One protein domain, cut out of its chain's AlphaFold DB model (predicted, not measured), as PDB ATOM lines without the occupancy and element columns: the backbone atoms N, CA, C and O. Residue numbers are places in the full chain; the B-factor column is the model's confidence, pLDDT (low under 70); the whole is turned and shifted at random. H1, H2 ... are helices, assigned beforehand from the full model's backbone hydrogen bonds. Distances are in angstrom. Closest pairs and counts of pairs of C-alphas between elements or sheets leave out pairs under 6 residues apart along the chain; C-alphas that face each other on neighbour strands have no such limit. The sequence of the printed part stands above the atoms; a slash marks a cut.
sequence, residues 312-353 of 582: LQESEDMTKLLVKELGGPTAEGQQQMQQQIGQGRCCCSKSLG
ATOM      1  N   LEU A 312     -14.888 -48.753  20.705       91.31
ATOM      2  CA  LEU A 312     -16.298 -48.775  20.327       91.31
ATOM      3  C   LEU A 312     -17.192 -48.917  21.565       91.31
ATOM      4  O   LEU A 312     -18.090 -48.093  21.747       91.31
ATOM      5  N   GLN A 313     -16.895 -49.868  22.456       92.94
ATOM      6  CA  GLN A 313     -17.640 -50.063  23.705       92.94
ATOM      7  C   GLN A 313     -17.623 -48.810  24.599       92.94
ATOM      8  O   GLN A 313     -18.682 -48.342  25.018       92.94
ATOM      9  N   GLU A 314     -16.453 -48.200  24.833       89.38
ATOM     10  CA  GLU A 314     -16.362 -46.928  25.568       89.38
ATOM     11  C   GLU A 314     -17.164 -45.810  24.879       89.38
ATOM     12  O   GLU A 314     -17.806 -45.010  25.558       89.38
ATOM     13  N   SER A 315     -17.178 -45.747  23.542       89.25
ATOM     14  CA  SER A 315     -17.938 -44.723  22.809       89.25
ATOM     15  C   SER A 315     -19.457 -44.896  22.954       89.25
ATOM     16  O   SER A 315     -20.182 -43.904  23.078       89.25
ATOM     17  N   GLU A 316     -19.942 -46.139  23.021       91.06
ATOM     18  CA  GLU A 316     -21.338 -46.423  23.328       91.06
ATOM     19  C   GLU A 316     -21.690 -46.047  24.768       91.06
ATOM     20  O   GLU A 316     -22.697 -45.379  24.994       91.06
ATOM     21  N   ASP A 317     -20.883 -46.458  25.747       91.50
ATOM     22  CA  ASP A 317     -21.180 -46.229  27.165       91.50
ATOM     23  C   ASP A 317     -21.096 -44.741  27.530       91.50
ATOM     24  O   ASP A 317     -21.947 -44.225  28.264       91.50
ATOM     25  N   MET A 318     -20.176 -44.002  26.903       89.88
ATOM     26  CA  MET A 318     -20.166 -42.538  26.935       89.88
ATOM     27  C   MET A 318     -21.407 -41.920  26.281       89.88
ATOM     28  O   MET A 318     -21.930 -40.931  26.795       89.88
ATOM     29  N   THR A 319     -21.912 -42.494  25.186       89.62
ATOM     30  CA  THR A 319     -23.143 -42.020  24.531       89.62
ATOM     31  C   THR A 319     -24.368 -42.254  25.417       89.62
ATOM     32  O   THR A 319     -25.128 -41.315  25.651       89.62
ATOM     33  N   LYS A 320     -24.522 -43.459  25.985       91.38
ATOM     34  CA  LYS A 320     -25.593 -43.821  26.933       91.38
ATOM     35  C   LYS A 320     -25.603 -42.867  28.137       91.38
ATOM     36  O   LYS A 320     -26.658 -42.360  28.519       91.38
ATOM     37  N   LEU A 321     -24.424 -42.562  28.691       91.12
ATOM     38  CA  LEU A 321     -24.265 -41.611  29.795       91.12
ATOM     39  C   LEU A 321     -24.659 -40.182  29.393       91.12
ATOM     40  O   LEU A 321     -25.431 -39.543  30.102       91.12
ATOM     41  N   LEU A 322     -24.180 -39.680  28.251       89.06
ATOM     42  CA  LEU A 322     -24.504 -38.324  27.795       89.06
ATOM     43  C   LEU A 322     -25.986 -38.140  27.462       89.06
ATOM     44  O   LEU A 322     -26.549 -37.097  27.789       89.06
ATOM     45  N   VAL A 323     -26.623 -39.150  26.869       90.25
ATOM     46  CA  VAL A 323     -28.068 -39.162  26.605       90.25
ATOM     47  C   VAL A 323     -28.865 -39.052  27.904       90.25
ATOM     48  O   VAL A 323     -29.770 -38.223  27.984       90.25
ATOM     49  N   LYS A 324     -28.493 -39.829  28.929       90.31
ATOM     50  CA  LYS A 324     -29.133 -39.802  30.249       90.31
ATOM     51  C   LYS A 324     -28.960 -38.453  30.957       90.31
ATOM     52  O   LYS A 324     -29.946 -37.873  31.399       90.31
ATOM     53  N   GLU A 325     -27.726 -37.961  31.078       89.62
ATOM     54  CA  GLU A 325     -27.442 -36.741  31.846       89.62
ATOM     55  C   GLU A 325     -27.973 -35.494  31.108       89.62
ATOM     56  O   GLU A 325     -28.799 -34.755  31.644       89.62
ATOM     57  N   LEU A 326     -27.573 -35.265  29.849       87.38
ATOM     58  CA  LEU A 326     -27.913 -34.031  29.126       87.38
ATOM     59  C   LEU A 326     -29.382 -33.970  28.673       87.38
ATOM     60  O   LEU A 326     -29.949 -32.868  28.644       87.38
ATOM     61  N   GLY A 327     -29.974 -35.125  28.342       84.38
ATOM     62  CA  GLY A 327     -31.386 -35.286  27.973       84.38
ATOM     63  C   GLY A 327     -32.352 -35.243  29.163       84.38
ATOM     64  O   GLY A 327     -33.546 -35.016  28.966       84.38
ATOM     65  N   GLY A 328     -31.843 -35.377  30.391       85.38
ATOM     66  CA  GLY A 328     -32.605 -35.203  31.626       85.38
ATOM     67  C   GLY A 328     -33.557 -36.358  31.964       85.38
ATOM     68  O   GLY A 328     -33.428 -37.458  31.427       85.38
ATOM     69  N   PRO A 329     -34.515 -36.141  32.888       85.00
ATOM     70  CA  PRO A 329     -35.399 -37.200  33.385       85.00
ATOM     71  C   PRO A 329     -36.485 -37.625  32.382       85.00
ATOM     72  O   PRO A 329     -37.081 -38.686  32.541       85.00
ATOM     73  N   THR A 330     -36.761 -36.813  31.358       87.56
ATOM     74  CA  THR A 330     -37.845 -37.052  30.397       87.56
ATOM     75  C   THR A 330     -37.381 -37.961  29.260       87.56
ATOM     76  O   THR A 330     -36.432 -37.629  28.547       87.56
ATOM     77  N   ALA A 331     -38.096 -39.063  29.019       87.50
ATOM     78  CA  ALA A 331     -37.781 -40.012  27.945       87.50
ATOM     79  C   ALA A 331     -37.696 -39.349  26.554       87.50
ATOM     80  O   ALA A 331     -36.800 -39.665  25.775       87.50
ATOM     81  N   GLU A 332     -38.565 -38.376  26.261       87.12
ATOM     82  CA  GLU A 332     -38.512 -37.583  25.024       87.12
ATOM     83  C   GLU A 332     -37.199 -36.800  24.879       87.12
ATOM     84  O   GLU A 332     -36.618 -36.760  23.797       87.12
ATOM     85  N   GLY A 333     -36.698 -36.206  25.967       85.88
ATOM     86  CA  GLY A 333     -35.448 -35.446  25.972       85.88
ATOM     87  C   GLY A 333     -34.229 -36.335  25.736       85.88
ATOM     88  O   GLY A 333     -33.332 -35.980  24.969       85.88
ATOM     89  N   GLN A 334     -34.240 -37.540  26.309       88.44
ATOM     90  CA  GLN A 334     -33.240 -38.574  26.040       88.44
ATOM     91  C   GLN A 334     -33.298 -39.043  24.574       88.44
ATOM     92  O   GLN A 334     -32.268 -39.093  23.905       88.44
ATOM     93  N   GLN A 335     -34.491 -39.300  24.024       88.62
ATOM     94  CA  GLN A 335     -34.655 -39.662  22.609       88.62
ATOM     95  C   GLN A 335     -34.167 -38.552  21.663       88.62
ATOM     96  O   GLN A 335     -33.448 -38.840  20.705       88.62
ATOM     97  N   GLN A 336     -34.484 -37.284  21.947       85.94
ATOM     98  CA  GLN A 336     -33.980 -36.136  21.185       85.94
ATOM     99  C   GLN A 336     -32.445 -36.059  21.226       85.94
ATOM    100  O   GLN A 336     -31.815 -35.877  20.183       85.94
ATOM    101  N   MET A 337     -31.830 -36.257  22.397       86.06
ATOM    102  CA  MET A 337     -30.370 -36.262  22.541       86.06
ATOM    103  C   MET A 337     -29.725 -37.428  21.774       86.06
ATOM    104  O   MET A 337     -28.753 -37.228  21.045       86.06
ATOM    105  N   GLN A 338     -30.302 -38.630  21.866       88.06
ATOM    106  CA  GLN A 338     -29.833 -39.825  21.161       88.06
ATOM    107  C   GLN A 338     -29.901 -39.658  19.635       88.06
ATOM    108  O   GLN A 338     -28.973 -40.065  18.931       88.06
ATOM    109  N   GLN A 339     -30.961 -39.023  19.123       86.25
ATOM    110  CA  GLN A 339     -31.103 -38.692  17.702       86.25
ATOM    111  C   GLN A 339     -30.101 -37.618  17.252       86.25
ATOM    112  O   GLN A 339     -29.515 -37.753  16.179       86.25
ATOM    113  N   GLN A 340     -29.864 -36.574  18.055       83.75
ATOM    114  CA  GLN A 340     -28.887 -35.525  17.733       83.75
ATOM    115  C   GLN A 340     -27.457 -36.081  17.663       83.75
ATOM    116  O   GLN A 340     -26.758 -35.850  16.674       83.75
ATOM    117  N   ILE A 341     -27.050 -36.889  18.647       83.44
ATOM    118  CA  ILE A 341     -25.744 -37.566  18.649       83.44
ATOM    119  C   ILE A 341     -25.636 -38.527  17.452       83.44
ATOM    120  O   ILE A 341     -24.657 -38.468  16.710       83.44
ATOM    121  N   GLY A 342     -26.672 -39.336  17.187       80.38
ATOM    122  CA  GLY A 342     -26.712 -40.260  16.043       80.38
ATOM    123  C   GLY A 342     -26.653 -39.582  14.665       80.38
ATOM    124  O   GLY A 342     -26.164 -40.174  13.707       80.38
ATOM    125  N   GLN A 343     -27.079 -38.320  14.554       80.25
ATOM    126  CA  GLN A 343     -26.928 -37.495  13.345       80.25
ATOM    127  C   GLN A 343     -25.532 -36.849  13.207       80.25
ATOM    128  O   GLN A 343     -25.329 -36.018  12.319       80.25
ATOM    129  N   GLY A 344     -24.581 -37.165  14.094       70.19
ATOM    130  CA  GLY A 344     -23.276 -36.496  14.169       70.19
ATOM    131  C   GLY A 344     -23.363 -35.044  14.654       70.19
ATOM    132  O   GLY A 344     -22.453 -34.252  14.417       70.19
ATOM    133  N   ARG A 345     -24.473 -34.664  15.301       64.06
ATOM    134  CA  ARG A 345     -24.795 -33.295  15.720       64.06
ATOM    135  C   ARG A 345     -24.810 -33.177  17.241       64.06
ATOM    136  O   ARG A 345     -25.837 -32.892  17.845       64.06
ATOM    137  N   CYS A 346     -23.643 -33.292  17.864       57.69
ATOM    138  CA  CYS A 346     -23.470 -33.066  19.308       57.69
ATOM    139  C   CYS A 346     -23.603 -31.581  19.735       57.69
ATOM    140  O   CYS A 346     -23.213 -31.215  20.842       57.69
ATOM    141  N   CYS A 347     -24.149 -30.709  18.878       58.94
ATOM    142  CA  CYS A 347     -24.385 -29.288  19.133       58.94
ATOM    143  C   CYS A 347     -25.626 -29.068  20.020       58.94
ATOM    144  O   CYS A 347     -26.652 -28.539  19.595       58.94
ATOM    145  N   CYS A 348     -25.502 -29.476  21.282       62.47
ATOM    146  CA  CYS A 348     -26.538 -29.380  22.304       62.47
ATOM    147  C   CYS A 348     -26.789 -27.908  22.695       62.47
ATOM    148  O   CYS A 348     -26.198 -27.381  23.637       62.47
ATOM    149  N   SER A 349     -27.667 -27.222  21.956       68.38
ATOM    150  CA  SER A 349     -27.978 -25.794  22.157       68.38
ATOM    151  C   SER A 349     -28.550 -25.470  23.543       68.38
ATOM    152  O   SER A 349     -28.389 -24.349  24.022       68.38
ATOM    153  N   LYS A 350     -29.221 -26.444  24.170       73.25
ATOM    154  CA  LYS A 350     -29.770 -26.438  25.534       73.25
ATOM    155  C   LYS A 350     -29.628 -27.850  26.111       73.25
ATOM    156  O   LYS A 350     -29.779 -28.815  25.369       73.25
ATOM    157  N   SER A 351     -29.399 -27.965  27.419       76.88
ATOM    158  CA  SER A 351     -29.580 -29.227  28.153       76.88
ATOM    159  C   SER A 351     -30.954 -29.234  28.820       76.88
ATOM    160  O   SER A 351     -31.408 -28.196  29.301       76.88
ATOM    161  N   LEU A 352     -31.601 -30.398  28.847       74.69
ATOM    162  CA  LEU A 352     -32.964 -30.579  29.352       74.69
ATOM    163  C   LEU A 352     -33.008 -31.036  30.823       74.69
ATOM    164  O   LEU A 352     -34.078 -31.064  31.424       74.69
ATOM    165  N   GLY A 353     -31.854 -31.364  31.417       71.88
ATOM    166  CA  GLY A 353     -31.740 -31.909  32.773       71.88
ATOM    167  C   GLY A 353     -30.611 -31.298  33.599       71.88
ATOM    168  O   GLY A 353     -29.802 -32.036  34.142       71.88
TER     169      GLY A 353
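What this domain is: This is residues 312 to 353 of the 582 residues of the protein "Helicase ATP-binding domain-containing protein" of Eimeria brunetti (UniProt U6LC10). Look for a small helical hairpin in the shape of a V: H1 and H2 meet where H1 ends and H2 begins, and a tail with no named element, residues 343 to 353, folds back from the far end of H2 toward that corner. Residues 312 to 318 of H1, the longer helix, stick out from the rest. The printed part has 42 residues with two named helices, H1 then H2, and no named strand; the class is all helix. The whole is compact, with a radius of gyration of the C-alphas of 9.5 A and spans of 26 by 18 by 13 A.

How they stand to each other: Begin with H1, residues 312 to 327, and go on to H2, residues 331 to 342. The two touch, and their closest C-alphas, those of Gly 327 and Gln 334, are 4.2 A apart. They run opposite ways at a steep tilt of 43 degrees, as a helical hairpin, and their centres are 10.9 A apart. In the backbones of H1 and H2, every O i to N i+4 pair is within hydrogen-bond range.

Where its parts are: Find C-alpha 312 at (-16.298, -48.775, 20.327); from there H1 runs 21.6 A to C-alpha 327 at (-31.386, -35.286, 27.973). After residues 328 to 330, H2 runs 16.3 A from Ala 331 to C-alpha 342 at (-26.712, -40.260, 16.043).

The domain as a whole: The two C-alphas farthest apart, those of Gln 313 and Lys 350, are 26.6 A from each other. The link from H1 to H2 is tight, and the printed part has no cut. In the B-factor column you will find a mean pLDDT of the printed part of 83.0; the model's confidence is low, under 70, at residues 345 to 349.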